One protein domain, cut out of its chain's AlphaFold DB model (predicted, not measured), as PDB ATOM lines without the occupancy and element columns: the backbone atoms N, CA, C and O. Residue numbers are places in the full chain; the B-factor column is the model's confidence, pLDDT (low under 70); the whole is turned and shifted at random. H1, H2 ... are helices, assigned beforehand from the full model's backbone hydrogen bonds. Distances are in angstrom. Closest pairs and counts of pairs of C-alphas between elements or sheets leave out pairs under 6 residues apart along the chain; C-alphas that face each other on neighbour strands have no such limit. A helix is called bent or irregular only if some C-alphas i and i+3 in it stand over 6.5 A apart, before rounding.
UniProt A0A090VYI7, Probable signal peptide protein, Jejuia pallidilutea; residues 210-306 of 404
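AT A GLANCE: This is residues 210 to 306 of the 404 residues of the protein "Probable signal peptide protein" of Jejuia pallidilutea (UniProt A0A090VYI7). What shape do these coordinates draw? H2 and H4 make a V, meeting where H2 ends and H4 begins, and H1 lies near both, the three centres making a triangle. Residues 251 to 272, a long stretch with no named element, and the short H3 make the other end of the model, where residues 257 to 263 stick out. What is it made of? The printed part has 97 residues with four named helices, in the order H1, H2, H3, H4, and no named strand; the class is all helix, though the helices hold 48 residues, under half. How large is its outline? It is compact, with a radius of gyration of the C-alphas of 14.2 A, yet elongated, spanning 44 by 26 by 24 A.

HOW THE PARTS SIT: What is near H1, residues 210 to 219? It is close to but not clearly touching H2, residues 231 to 250, at a steep tilt of 53 degrees, opposite ways; their closest C-alphas, Leu 210 and Ile 248, are 7.0 A apart. It is also close to but not clearly touching H4, residues 283 to 295, at a shallow tilt of 29 degrees, the same way, with the closest C-alphas, Val 216 and Ile 290, 7.5 A apart. How do H2 and H4 meet? Residues 246 to 250 of H2 touch residues 284 to 289 of H4, the closest C-alphas being Ala 250 and Gly 285 at 4.4 A; the tilt is shallow, 29 degrees, and they run opposite ways. Where is H3, residues 273 to 277? It is apart from H1, H2 and H4. How do the backbones run? In H1 every O i to N i+4 pair is within hydrogen-bond range; H2 has 7 of 16, with 1 of 17 O i to N i+3 pairs, H3 has 0 of 1, with 2 of 2, and H4 has 6 of 9 O i to N i+4 pairs.

IN THESE COORDINATES: Where do the helices begin and end? H1 begins at C-alpha 210, (77.754, -54.763, 327.738), and is 14.2 A long; H2 is 24.4 A long, H3 8.2 A and H4 18.7 A, ending at C-alpha 295, (81.787, -40.298, 341.340). Are they even? H2 has a kink of 32 degrees near residue 244 and is irregular, C-alphas 245 and 248 being 7.2 A apart; H4 is only just irregular, C-alphas 287 and 290 being 6.6 A apart.

THE WHOLE: How far does it reach? The two C-alphas farthest apart, of Ser 229 and Pro 271, are 46.1 A from each other. Which links are long? H1 to H2, 11 residues, and H2 to H3, 22 residues, are long links; H3 to H4, 5 residues, is tight. Is any part missing or doubtful? The printed part has no cut, its mean pLDDT is 94.8, and no printed residue is under 70.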
ATOM      1  N   LEU A 210      76.399 -54.862 328.274       95.62
ATOM      2  CA  LEU A 210      77.754 -54.763 327.738       95.62
ATOM      3  C   LEU A 210      77.892 -53.605 326.745       95.62
ATOM      4  O   LEU A 210      78.870 -52.862 326.795       95.62
ATOM      5  N   GLN A 211      76.906 -53.439 325.869       95.81
ATOM      6  CA  GLN A 211      76.896 -52.354 324.899       95.81
ATOM      7  C   GLN A 211      76.751 -50.992 325.583       95.81
ATOM      8  O   GLN A 211      77.543 -50.099 325.306       95.81
ATOM      9  N   LEU A 212      75.826 -50.863 326.542       97.00
ATOM     10  CA  LEU A 212      75.651 -49.640 327.328       97.00
ATOM     11  C   LEU A 212      76.961 -49.232 328.024       97.00
ATOM     12  O   LEU A 212      77.362 -48.074 327.964       97.00
ATOM     13  N   LEU A 213      77.663 -50.188 328.639       97.50
ATOM     14  CA  LEU A 213      78.984 -49.948 329.222       97.50
ATOM     15  C   LEU A 213      80.006 -49.473 328.187       97.50
ATOM     16  O   LEU A 213      80.722 -48.503 328.441       97.50
ATOM     17  N   SER A 214      80.097 -50.178 327.060       96.69
ATOM     18  CA  SER A 214      81.071 -49.888 326.008       96.69
ATOM     19  C   SER A 214      80.855 -48.498 325.416       96.69
ATOM     20  O   SER A 214      81.817 -47.748 325.253       96.69
ATOM     21  N   GLU A 215      79.606 -48.134 325.134       96.06
ATOM     22  CA  GLU A 215      79.246 -46.831 324.578       96.06
ATOM     23  C   GLU A 215      79.516 -45.702 325.565       96.06
ATOM     24  O   GLU A 215      80.202 -44.755 325.200       96.06
ATOM     25  N   VAL A 216      79.097 -45.828 326.831       96.94
ATOM     26  CA  VAL A 216      79.405 -44.812 327.855       96.94
ATOM     27  C   VAL A 216      80.917 -44.625 327.995       96.94
ATOM     28  O   VAL A 216      81.402 -43.497 328.026       96.94
ATOM     29  N   CYS A 217      81.690 -45.713 328.048       96.56
ATOM     30  CA  CYS A 217      83.142 -45.597 328.161       96.56
ATOM     31  C   CYS A 217      83.775 -44.934 326.931       96.56
ATOM     32  O   CYS A 217      84.708 -44.149 327.086       96.56
ATOM     33  N   SER A 218      83.268 -45.234 325.734       95.31
ATOM     34  CA  SER A 218      83.826 -44.738 324.473       95.31
ATOM     35  C   SER A 218      83.425 -43.290 324.187       95.31
ATOM     36  O   SER A 218      84.291 -42.466 323.916       95.31
ATOM     37  N   MET A 219      82.132 -42.957 324.291       94.38
ATOM     38  CA  MET A 219      81.593 -41.620 324.003       94.38
ATOM     39  C   MET A 219      82.187 -40.555 324.924       94.38
ATOM     40  O   MET A 219      82.525 -39.464 324.473       94.38
ATOM     41  N   PHE A 220      82.350 -40.887 326.207       96.31
ATOM     42  CA  PHE A 220      82.901 -39.971 327.203       96.31
ATOM     43  C   PHE A 220      84.414 -40.119 327.413       96.31
ATOM     44  O   PHE A 220      84.955 -39.464 328.302       96.31
ATOM     45  N   GLU A 221      85.084 -40.981 326.640       94.12
ATOM     46  CA  GLU A 221      86.522 -41.273 326.764       94.12
ATOM     47  C   GLU A 221      86.954 -41.507 328.215       94.12
ATOM     48  O   GLU A 221      87.904 -40.915 328.732       94.12
ATOM     49  N   VAL A 222      86.205 -42.371 328.902       96.44
ATOM     50  CA  VAL A 222      86.406 -42.646 330.322       96.44
ATOM     51  C   VAL A 222      87.862 -43.085 330.556       96.44
ATOM     52  O   VAL A 222      88.326 -44.012 329.886       96.44
ATOM     53  N   PRO A 223      88.593 -42.473 331.510       95.12
ATOM     54  CA  PRO A 223      90.016 -42.736 331.714       95.12
ATOM     55  C   PRO A 223      90.229 -44.077 332.429       95.12
ATOM     56  O   PRO A 223      90.447 -44.147 333.641       95.12
ATOM     57  N   ILE A 224      90.126 -45.164 331.669       96.38
ATOM     58  CA  ILE A 224      90.312 -46.533 332.144       96.38
ATOM     59  C   ILE A 224      91.819 -46.803 332.351       96.38
ATOM     60  O   ILE A 224      92.608 -46.505 331.454       96.38
ATOM     61  N   PRO A 225      92.248 -47.373 333.502       97.12
ATOM     62  CA  PRO A 225      93.636 -47.743 333.747       97.12
ATOM     63  C   PRO A 225      94.208 -48.628 332.641       97.12
ATOM     64  O   PRO A 225      93.552 -49.558 332.184       97.12
ATOM     65  N   ASP A 226      95.448 -48.379 332.238       96.81
ATOM     66  CA  ASP A 226      96.085 -49.196 331.211       96.81
ATOM     67  C   ASP A 226      96.395 -50.610 331.759       96.81
ATOM     68  O   ASP A 226      97.017 -50.742 332.819       96.81
ATOM     69  N   PRO A 227      95.992 -51.688 331.061       96.94
ATOM     70  CA  PRO A 227      96.139 -53.058 331.553       96.94
ATOM     71  C   PRO A 227      97.595 -53.514 331.706       96.94
ATOM     72  O   PRO A 227      97.850 -54.479 332.427       96.94
ATOM     73  N   THR A 228      98.548 -52.853 331.043       97.56
ATOM     74  CA  THR A 228      99.969 -53.229 331.070       97.56
ATOM     75  C   THR A 228     100.713 -52.524 332.201       97.56
ATOM     76  O   THR A 228     101.499 -53.143 332.918       97.56
ATOM     77  N   SER A 229     100.469 -51.227 332.367       98.06
ATOM     78  CA  SER A 229     101.158 -50.356 333.322       98.06
ATOM     79  C   SER A 229     100.448 -50.246 334.673       98.06
ATOM     80  O   SER A 229     101.123 -50.051 335.684       98.06
ATOM     81  N   ASP A 230      99.126 -50.444 334.726       97.69
ATOM     82  CA  ASP A 230      98.337 -50.481 335.965       97.69
ATOM     83  C   ASP A 230      97.364 -51.685 336.014       97.69
ATOM     84  O   ASP A 230      96.136 -51.539 336.117       97.69
ATOM     85  N   PRO A 231      97.900 -52.921 335.973       97.62
ATOM     86  CA  PRO A 231      97.094 -54.139 335.896       97.62
ATOM     87  C   PRO A 231      96.201 -54.346 337.124       97.62
ATOM     88  O   PRO A 231      95.133 -54.947 337.013       97.62
ATOM     89  N   LEU A 232      96.614 -53.868 338.304       97.38
ATOM     90  CA  LEU A 232      95.816 -54.014 339.521       97.38
ATOM     91  C   LEU A 232      94.513 -53.220 339.398       97.38
ATOM     92  O   LEU A 232      93.436 -53.777 339.623       97.38
ATOM     93  N   ARG A 233      94.593 -51.942 339.012       97.94
ATOM     94  CA  ARG A 233      93.397 -51.103 338.909       97.94
ATOM     95  C   ARG A 233      92.523 -51.510 337.730       97.94
ATOM     96  O   ARG A 233      91.305 -51.545 337.897       97.94
ATOM     97  N   PHE A 234      93.120 -51.906 336.605       98.25
ATOM     98  CA  PHE A 234      92.366 -52.416 335.461       98.25
ATOM     99  C   PHE A 234      91.675 -53.752 335.768       98.25
ATOM    100  O   PHE A 234      90.448 -53.811 335.852       98.25
ATOM    101  N   TYR A 235      92.441 -54.832 335.976       97.81
ATOM    102  CA  TYR A 235      91.880 -56.184 336.053       97.81
ATOM    103  C   TYR A 235      91.128 -56.432 337.359       97.81
ATOM    104  O   TYR A 235      90.087 -57.088 337.345       97.81
ATOM    105  N   ASN A 236      91.626 -55.939 338.500       96.69
ATOM    106  CA  ASN A 236      91.005 -56.231 339.792       96.69
ATOM    107  C   ASN A 236      89.887 -55.248 340.144       96.69
ATOM    108  O   ASN A 236      88.771 -55.675 340.442       96.69
ATOM    109  N   ASN A 237      90.188 -53.949 340.166       96.50
ATOM    110  CA  ASN A 237      89.260 -52.955 340.702       96.50
ATOM    111  C   ASN A 237      88.156 -52.589 339.713       96.50
ATOM    112  O   ASN A 237      86.980 -52.721 340.054       96.50
ATOM    113  N   PHE A 238      88.531 -52.152 338.512       97.56
ATOM    114  CA  PHE A 238      87.570 -51.715 337.512       97.56
ATOM    115  C   PHE A 238      86.861 -52.914 336.875       97.56
ATOM    116  O   PHE A 238      85.649 -53.057 337.018       97.56
ATOM    117  N   TYR A 239      87.601 -53.839 336.262       96.94
ATOM    118  CA  TYR A 239      87.000 -54.963 335.546       96.94
ATOM    119  C   TYR A 239      86.352 -55.990 336.486       96.94
ATOM    120  O   TYR A 239      85.135 -56.160 336.474       96.94
ATOM    121  N   GLN A 240      87.130 -56.677 337.331       96.19
ATOM    122  CA  GLN A 240      86.594 -57.812 338.089       96.19
ATOM    123  C   GLN A 240      85.577 -57.387 339.158       96.19
ATOM    124  O   GLN A 240      84.494 -57.965 339.239       96.19
ATOM    125  N   ARG A 241      85.909 -56.406 340.006       96.50
ATOM    126  CA  ARG A 241      85.056 -56.018 341.147       96.50
ATOM    127  C   ARG A 241      83.868 -55.150 340.742       96.50
ATOM    128  O   ARG A 241      82.766 -55.367 341.245       96.50
ATOM    129  N   PHE A 242      84.076 -54.160 339.876       97.69
ATOM    130  CA  PHE A 242      82.999 -53.260 339.472       97.69
ATOM    131  C   PHE A 242      82.216 -53.808 338.277       97.69
ATOM    132  O   PHE A 242      81.050 -54.158 338.458       97.69
ATOM    133  N   ILE A 243      82.838 -53.953 337.104       97.06
ATOM    134  CA  ILE A 243      82.128 -54.366 335.884       97.06
ATOM    135  C   ILE A 243      81.531 -55.770 336.014       97.06
ATOM    136  O   ILE A 243      80.313 -55.923 335.932       97.06
ATOM    137  N   HIS A 244      82.361 -56.786 336.258       95.81
ATOM    138  CA  HIS A 244      81.953 -58.190 336.205       95.81
ATOM    139  C   HIS A 244      81.124 -58.625 337.421       95.81
ATOM    140  O   HIS A 244      80.122 -59.322 337.284       95.81
ATOM    141  N   GLN A 245      81.544 -58.268 338.638       94.56
ATOM    142  CA  GLN A 245      80.869 -58.724 339.859       94.56
ATOM    143  C   GLN A 245      79.668 -57.872 340.263       94.56
ATOM    144  O   GLN A 245      78.806 -58.391 340.971       94.56
ATOM    145  N   THR A 246      79.601 -56.607 339.834       95.88
ATOM    146  CA  THR A 246      78.546 -55.690 340.280       95.88
ATOM    147  C   THR A 246      77.678 -55.195 339.133       95.88
ATOM    148  O   THR A 246      76.518 -55.587 339.048       95.88
ATOM    149  N   TYR A 247      78.215 -54.339 338.260       97.19
ATOM    150  CA  TYR A 247      77.424 -53.612 337.272       97.19
ATOM    151  C   TYR A 247      76.691 -54.553 336.319       97.19
ATOM    152  O   TYR A 247      75.466 -54.502 336.235       97.19
ATOM    153  N   ILE A 248      77.419 -55.435 335.630       95.19
ATOM    154  CA  ILE A 248      76.827 -56.178 334.520       95.19
ATOM    155  C   ILE A 248      75.777 -57.186 334.998       95.19
ATOM    156  O   ILE A 248      74.723 -57.331 334.383       95.19
ATOM    157  N   LYS A 249      75.999 -57.773 336.182       94.12
ATOM    158  CA  LYS A 249      75.017 -58.614 336.877       94.12
ATOM    159  C   LYS A 249      73.790 -57.817 337.302       94.12
ATOM    160  O   LYS A 249      72.672 -58.241 337.035       94.12
ATOM    161  N   ALA A 250      73.982 -56.653 337.928       95.56
ATOM    162  CA  ALA A 250      72.880 -55.790 338.354       95.56
ATOM    163  C   ALA A 250      72.064 -55.245 337.170       95.56
ATOM    164  O   ALA A 250      70.883 -54.955 337.323       95.56
ATOM    165  N   ALA A 251      72.682 -55.114 335.997       95.81
ATOM    166  CA  ALA A 251      72.025 -54.734 334.753       95.81
ATOM    167  C   ALA A 251      71.404 -55.931 333.994       95.81
ATOM    168  O   ALA A 251      70.772 -55.723 332.960       95.81
ATOM    169  N   GLY A 252      71.530 -57.159 334.515       92.75
ATOM    170  CA  GLY A 252      70.825 -58.347 334.024       92.75
ATOM    171  C   GLY A 252      71.613 -59.263 333.089       92.75
ATOM    172  O   GLY A 252      71.007 -60.140 332.491       92.75
ATOM    173  N   MET A 253      72.932 -59.093 332.942       94.38
ATOM    174  CA  MET A 253      73.761 -59.918 332.054       94.38
ATOM    175  C   MET A 253      74.982 -60.469 332.794       94.38
ATOM    176  O   MET A 253      76.014 -59.814 332.900       94.38
ATOM    177  N   GLU A 254      74.904 -61.699 333.300       91.50
ATOM    178  CA  GLU A 254      76.059 -62.331 333.938       91.50
ATOM    179  C   GLU A 254      77.050 -62.855 332.888       91.50
ATOM    180  O   GLU A 254      76.778 -63.829 332.188       91.50
ATOM    181  N   MET A 255      78.209 -62.199 332.748       90.00
ATOM    182  CA  MET A 255      79.238 -62.601 331.780       90.00
ATOM    183  C   MET A 255      79.675 -64.053 331.988       90.00
ATOM    184  O   MET A 255      79.941 -64.472 333.113       90.00
ATOM    185  N   TYR A 256      79.797 -64.793 330.884       87.25
ATOM    186  CA  TYR A 256      80.227 -66.199 330.861       87.25
ATOM    187  C   TYR A 256      79.324 -67.168 331.642       87.25
ATOM    188  O   TYR A 256      79.714 -68.311 331.864       87.25
ATOM    189  N   ASN A 257      78.126 -66.730 332.038       88.56
ATOM    190  CA  ASN A 257      77.145 -67.546 332.742       88.56
ATOM    191  C   ASN A 257      75.733 -67.244 332.208       88.56
ATOM    192  O   ASN A 257      74.952 -66.585 332.893       88.56
ATOM    193  N   PRO A 258      75.416 -67.631 330.957       87.12
ATOM    194  CA  PRO A 258      74.057 -67.487 330.446       87.12
ATOM    195  C   PRO A 258      73.067 -68.307 331.288       87.12
ATOM    196  O   PRO A 258      73.420 -69.361 331.817       87.12
ATOM    197  N   ASP A 259      71.819 -67.845 331.368       86.19
ATOM    198  CA  ASP A 259      70.786 -68.446 332.226       86.19
ATOM    199  C   ASP A 259      70.392 -69.869 331.801       86.19
ATOM    200  O   ASP A 259      69.933 -70.674 332.611       86.19
ATOM    201  N   SER A 260      70.546 -70.180 330.513       90.56
ATOM    202  CA  SER A 260      70.249 -71.493 329.949       90.56
ATOM    203  C   SER A 260      71.117 -71.793 328.728       90.56
ATOM    204  O   SER A 260      71.856 -70.936 328.238       90.56
ATOM    205  N   VAL A 261      70.960 -73.001 328.181       88.94
ATOM    206  CA  VAL A 261      71.577 -73.428 326.915       88.94
ATOM    207  C   VAL A 261      71.244 -72.474 325.757       88.94
ATOM    208  O   VAL A 261      72.064 -72.273 324.863       88.94
ATOM    209  N   ALA A 262      70.071 -71.835 325.794       89.31
ATOM    210  CA  ALA A 262      69.638 -70.871 324.786       89.31
ATOM    211  C   ALA A 262      70.367 -69.516 324.863       89.31
ATOM    212  O   ALA A 262      70.203 -68.680 323.974       89.31
ATOM    213  N   GLY A 263      71.201 -69.301 325.884       91.38
ATOM    214  CA  GLY A 263      71.934 -68.059 326.094       91.38
ATOM    215  C   GLY A 263      71.191 -67.107 327.026       91.38
ATOM    216  O   GLY A 263      70.529 -67.531 327.973       91.38
ATOM    217  N   TYR A 264      71.310 -65.805 326.759       92.62
ATOM    218  CA  TYR A 264      70.585 -64.783 327.514       92.62
ATOM    219  C   TYR A 264      69.155 -64.616 326.980       92.62
ATOM    220  O   TYR A 264      68.993 -64.472 325.761       92.62
ATOM    221  N   PRO A 265      68.134 -64.553 327.859       92.94
ATOM    222  CA  PRO A 265      66.725 -64.426 327.491       92.94
ATOM    223  C   PRO A 265      66.432 -63.350 326.453       92.94
ATOM    224  O   PRO A 265      65.610 -63.553 325.564       92.94
ATOM    225  N   ALA A 266      67.149 -62.229 326.501       93.06
ATOM    226  CA  ALA A 266      66.921 -61.123 325.589       93.06
ATOM    227  C   ALA A 266      67.128 -61.457 324.100       93.06
ATOM    228  O   ALA A 266      66.621 -60.752 323.233       93.06
ATOM    229  N   TYR A 267      67.829 -62.546 323.777       91.56
ATOM    230  CA  TYR A 267      68.078 -62.944 322.389       91.56
ATOM    231  C   TYR A 267      67.106 -64.007 321.856       91.56
ATOM    232  O   TYR A 267      67.069 -64.246 320.645       91.56
ATOM    233  N   TYR A 268      66.304 -64.641 322.717       90.50
ATOM    234  CA  TYR A 268      65.434 -65.751 322.304       90.50
ATOM    235  C   TYR A 268      64.037 -65.765 322.935       90.50
ATOM    236  O   TYR A 268      63.152 -66.418 322.389       90.50
ATOM    237  N   GLN A 269      63.814 -65.088 324.064       92.00
ATOM    238  CA  GLN A 269      62.573 -65.208 324.820       92.00
ATOM    239  C   GLN A 269      61.498 -64.238 324.320       92.00
ATOM    240  O   GLN A 269      61.557 -63.022 324.522       92.00
ATOM    241  N   GLU A 270      60.461 -64.818 323.727       90.31
ATOM    242  CA  GLU A 270      59.251 -64.116 323.319       90.31
ATOM    243  C   GLU A 270      58.369 -63.705 324.515       90.31
ATOM    244  O   GLU A 270      58.378 -64.361 325.563       90.31
ATOM    245  N   PRO A 271      57.571 -62.629 324.377       92.12
ATOM    246  CA  PRO A 271      57.583 -61.660 323.274       92.12
ATOM    247  C   PRO A 271      58.592 -60.516 323.500       92.12
ATOM    248  O   PRO A 271      58.588 -59.540 322.759       92.12
ATOM    249  N   SER A 272      59.384 -60.571 324.578       91.88
ATOM    250  CA  SER A 272      60.056 -59.382 325.121       91.88
ATOM    251  C   SER A 272      61.449 -59.121 324.550       91.88
ATOM    252  O   SER A 272      61.810 -57.955 324.436       91.88
ATOM    253  N   PHE A 273      62.217 -60.158 324.197       94.31
ATOM    254  CA  PHE A 273      63.555 -60.028 323.600       94.31
ATOM    255  C   PHE A 273      64.435 -58.962 324.288       94.31
ATOM    256  O   PHE A 273      64.569 -58.977 325.511       94.31
ATOM    257  N   ASP A 274      65.017 -58.030 323.533       94.19
ATOM    258  CA  ASP A 274      65.900 -56.955 323.990       94.19
ATOM    259  C   ASP A 274      65.314 -56.151 325.164       94.19
ATOM    260  O   ASP A 274      66.043 -55.753 326.075       94.19
ATOM    261  N   ARG A 275      63.984 -56.019 325.238       93.62
ATOM    262  CA  ARG A 275      63.299 -55.323 326.338       93.62
ATOM    263  C   ARG A 275      63.511 -55.996 327.695       93.62
ATOM    264  O   ARG A 275      63.384 -55.332 328.718       93.62
ATOM    265  N   ILE A 276      63.890 -57.277 327.735       94.06
ATOM    266  CA  ILE A 276      64.255 -57.983 328.976       94.06
ATOM    267  C   ILE A 276      65.451 -57.312 329.665       94.06
ATOM    268  O   ILE A 276      65.539 -57.322 330.895       94.06
ATOM    269  N   TRP A 277      66.336 -56.659 328.905       94.62
ATOM    270  CA  TRP A 277      67.438 -55.894 329.479       94.62
ATOM    271  C   TRP A 277      66.973 -54.725 330.349       94.62
ATOM    272  O   TRP A 277      67.728 -54.277 331.216       94.62
ATOM    273  N   PHE A 278      65.746 -54.236 330.154       93.56
ATOM    274  CA  PHE A 278      65.198 -53.076 330.843       93.56
ATOM    275  C   PHE A 278      63.923 -53.437 331.614       93.56
ATOM    276  O   PHE A 278      62.808 -53.401 331.102       93.56
ATOM    277  N   SER A 279      64.092 -53.763 332.895       92.56
ATOM    278  CA  SER A 279      63.004 -54.097 333.819       92.56
ATOM    279  C   SER A 279      63.201 -53.403 335.166       92.56
ATOM    280  O   SER A 279      64.280 -52.884 335.457       92.56
ATOM    281  N   SER A 280      62.195 -53.446 336.041       92.31
ATOM    282  CA  SER A 280      62.312 -52.926 337.413       92.31
ATOM    283  C   SER A 280      63.480 -53.537 338.200       92.31
ATOM    284  O   SER A 280      64.036 -52.869 339.069       92.31
ATOM    285  N   ASN A 281      63.879 -54.774 337.882       91.06
ATOM    286  CA  ASN A 281      64.983 -55.469 338.545       91.06
ATOM    287  C   ASN A 281      66.363 -55.037 338.026       91.06
ATOM    288  O   ASN A 281      67.321 -55.043 338.794       91.06
ATOM    289  N   THR A 282      66.473 -54.659 336.748       94.38
ATOM    290  CA  THR A 282      67.754 -54.288 336.115       94.38
ATOM    291  C   THR A 282      67.996 -52.778 336.084       94.38
ATOM    292  O   THR A 282      69.136 -52.331 335.931       94.38
ATOM    293  N   LEU A 283      66.942 -51.979 336.283       94.44
ATOM    294  CA  LEU A 283      66.956 -50.517 336.190       94.44
ATOM    295  C   LEU A 283      68.035 -49.867 337.061       94.44
ATOM    296  O   LEU A 283      68.763 -48.990 336.600       94.44
ATOM    297  N   ILE A 284      68.169 -50.322 338.311       93.38
ATOM    298  CA  ILE A 284      69.144 -49.762 339.256       93.38
ATOM    299  C   ILE A 284      70.567 -49.962 338.732       93.38
ATOM    300  O   ILE A 284      71.342 -49.009 338.716       93.38
ATOM    301  N   GLY A 285      70.912 -51.173 338.282       95.00
ATOM    302  CA  GLY A 285      72.247 -51.467 337.762       95.00
ATOM    303  C   GLY A 285      72.592 -50.611 336.546       95.00
ATOM    304  O   GLY A 285      73.687 -50.055 336.480       95.00
ATOM    305  N   ARG A 286      71.629 -50.442 335.631       96.06
ATOM    306  CA  ARG A 286      71.783 -49.601 334.435       96.06
ATOM    307  C   ARG A 286      72.024 -48.138 334.800       96.06
ATOM    308  O   ARG A 286      73.029 -47.573 334.381       96.06
ATOM    309  N   TYR A 287      71.161 -47.550 335.629       96.25
ATOM    310  CA  TYR A 287      71.229 -46.119 335.953       96.25
ATOM    311  C   TYR A 287      72.410 -45.744 336.850       96.25
ATOM    312  O   TYR A 287      72.912 -44.620 336.802       96.25
ATOM    313  N   LYS A 288      72.891 -46.693 337.656       97.00
ATOM    314  CA  LYS A 288      74.045 -46.492 338.538       97.00
ATOM    315  C   LYS A 288      75.391 -46.566 337.815       97.00
ATOM    316  O   LYS A 288      76.400 -46.227 338.434       97.00
ATOM    317  N   LEU A 289      75.437 -46.974 336.541       97.94
ATOM    318  CA  LEU A 289      76.679 -47.004 335.762       97.94
ATOM    319  C   LEU A 289      77.311 -45.617 335.665       97.94
ATOM    320  O   LEU A 289      78.436 -45.424 336.123       97.94
ATOM    321  N   ILE A 290      76.580 -44.656 335.094       98.06
ATOM    322  CA  ILE A 290      77.099 -43.304 334.866       98.06
ATOM    323  C   ILE A 290      77.398 -42.594 336.184       98.06
ATOM    324  O   ILE A 290      78.451 -41.981 336.330       98.06
ATOM    325  N   GLU A 291      76.540 -42.783 337.190       97.38
ATOM    326  CA  GLU A 291      76.767 -42.259 338.537       97.38
ATOM    327  C   GLU A 291      78.071 -42.812 339.135       97.38
ATOM    328  O   GLU A 291      78.861 -42.065 339.710       97.38
ATOM    329  N   SER A 292      78.334 -44.113 338.958       98.38
ATOM    330  CA  SER A 292      79.567 -44.733 339.449       98.38
ATOM    331  C   SER A 292      80.810 -44.179 338.761       98.38
ATOM    332  O   SER A 292      81.826 -43.955 339.422       98.38
ATOM    333  N   LEU A 293      80.731 -43.939 337.450       98.50
ATOM    334  CA  LEU A 293      81.824 -43.375 336.662       98.50
ATOM    335  C   LEU A 293      82.082 -41.908 337.021       98.50
ATOM    336  O   LEU A 293      83.232 -41.539 337.213       98.50
ATOM    337  N   ILE A 294      81.049 -41.084 337.191       98.12
ATOM    338  CA  ILE A 294      81.192 -39.670 337.586       98.12
ATOM    339  C   ILE A 294      81.799 -39.534 338.991       98.12
ATOM    340  O   ILE A 294      82.700 -38.723 339.223       98.12
ATOM    341  N   ILE A 295      81.330 -40.346 339.942       97.06
ATOM    342  CA  ILE A 295      81.787 -40.298 341.340       97.06
ATOM    343  C   ILE A 295      83.133 -41.020 341.522       97.06
ATOM    344  O   ILE A 295      83.858 -40.769 342.486       97.06
ATOM    345  N   GLY A 296      83.470 -41.936 340.617       97.75
ATOM    346  CA  GLY A 296      84.621 -42.825 340.729       97.75
ATOM    347  C   GLY A 296      84.489 -43.875 341.832       97.75
ATOM    348  O   GLY A 296      85.479 -44.376 342.379       97.75
ATOM    349  N   ARG A 297      83.251 -44.241 342.176       97.88
ATOM    350  CA  ARG A 297      82.936 -45.247 343.199       97.88
ATOM    351  C   ARG A 297      81.762 -46.100 342.760       97.88
ATOM    352  O   ARG A 297      80.884 -45.632 342.062       97.88
ATOM    353  N   ASN A 298      81.713 -47.341 343.218       97.25
ATOM    354  CA  ASN A 298      80.629 -48.262 342.905       97.25
ATOM    355  C   ASN A 298      79.371 -47.893 343.702       97.25
ATOM    356  O   ASN A 298      79.230 -48.289 344.862       97.25
ATOM    357  N   THR A 299      78.453 -47.158 343.083       96.44
ATOM    358  CA  THR A 299      77.229 -46.663 343.730       96.44
ATOM    359  C   THR A 299      76.115 -47.707 343.826       96.44
ATOM    360  O   THR A 299      75.068 -47.425 344.409       96.44
ATOM    361  N   ILE A 300      76.336 -48.920 343.305       95.31
ATOM    362  CA  ILE A 300      75.426 -50.061 343.449       95.31
ATOM    363  C   ILE A 300      75.683 -50.732 344.805       95.31
ATOM    364  O   ILE A 300      74.816 -50.744 345.673       95.31
ATOM    365  N   THR A 301      76.887 -51.280 345.001       89.38
ATOM    366  CA  THR A 301      77.366 -51.868 346.265       89.38
ATOM    367  C   THR A 301      78.831 -52.300 346.110       89.38
ATOM    368  O   THR A 301      79.166 -52.852 345.067       89.38
ATOM    369  N   PRO A 302      79.745 -52.102 347.086       88.38
ATOM    370  CA  PRO A 302      79.559 -51.568 348.437       88.38
ATOM    371  C   PRO A 302      80.085 -50.123 348.604       88.38
ATOM    372  O   PRO A 302      80.647 -49.794 349.646       88.38
ATOM    373  N   ASN A 303      79.991 -49.257 347.583       92.75
ATOM    374  CA  ASN A 303      80.613 -47.918 347.580       92.75
ATOM    375  C   ASN A 303      82.158 -47.932 347.623       92.75
ATOM    376  O   ASN A 303      82.814 -47.033 348.168       92.75
ATOM    377  N   ALA A 304      82.759 -48.971 347.039       95.06
ATOM    378  CA  ALA A 304      84.206 -49.080 346.868       95.06
ATOM    379  C   ALA A 304      84.715 -48.150 345.753       95.06
ATOM    380  O   ALA A 304      84.004 -47.898 344.784       95.06
ATOM    381  N   ASN A 305      85.956 -47.673 345.871       96.62
ATOM    382  CA  ASN A 305      86.629 -46.938 344.795       96.62
ATOM    383  C   ASN A 305      86.829 -47.860 343.577       96.62
ATOM    384  O   ASN A 305      87.349 -48.972 343.735       96.62
ATOM    385  N   ILE A 306      86.413 -47.402 342.392       97.44
ATOM    386  CA  ILE A 306      86.555 -48.151 341.129       97.44
ATOM    387  C   ILE A 306      87.806 -47.747 340.344       97.44
ATOM    388  O   ILE A 306      88.128 -48.394 339.356       97.44
TER     389      ILE A 306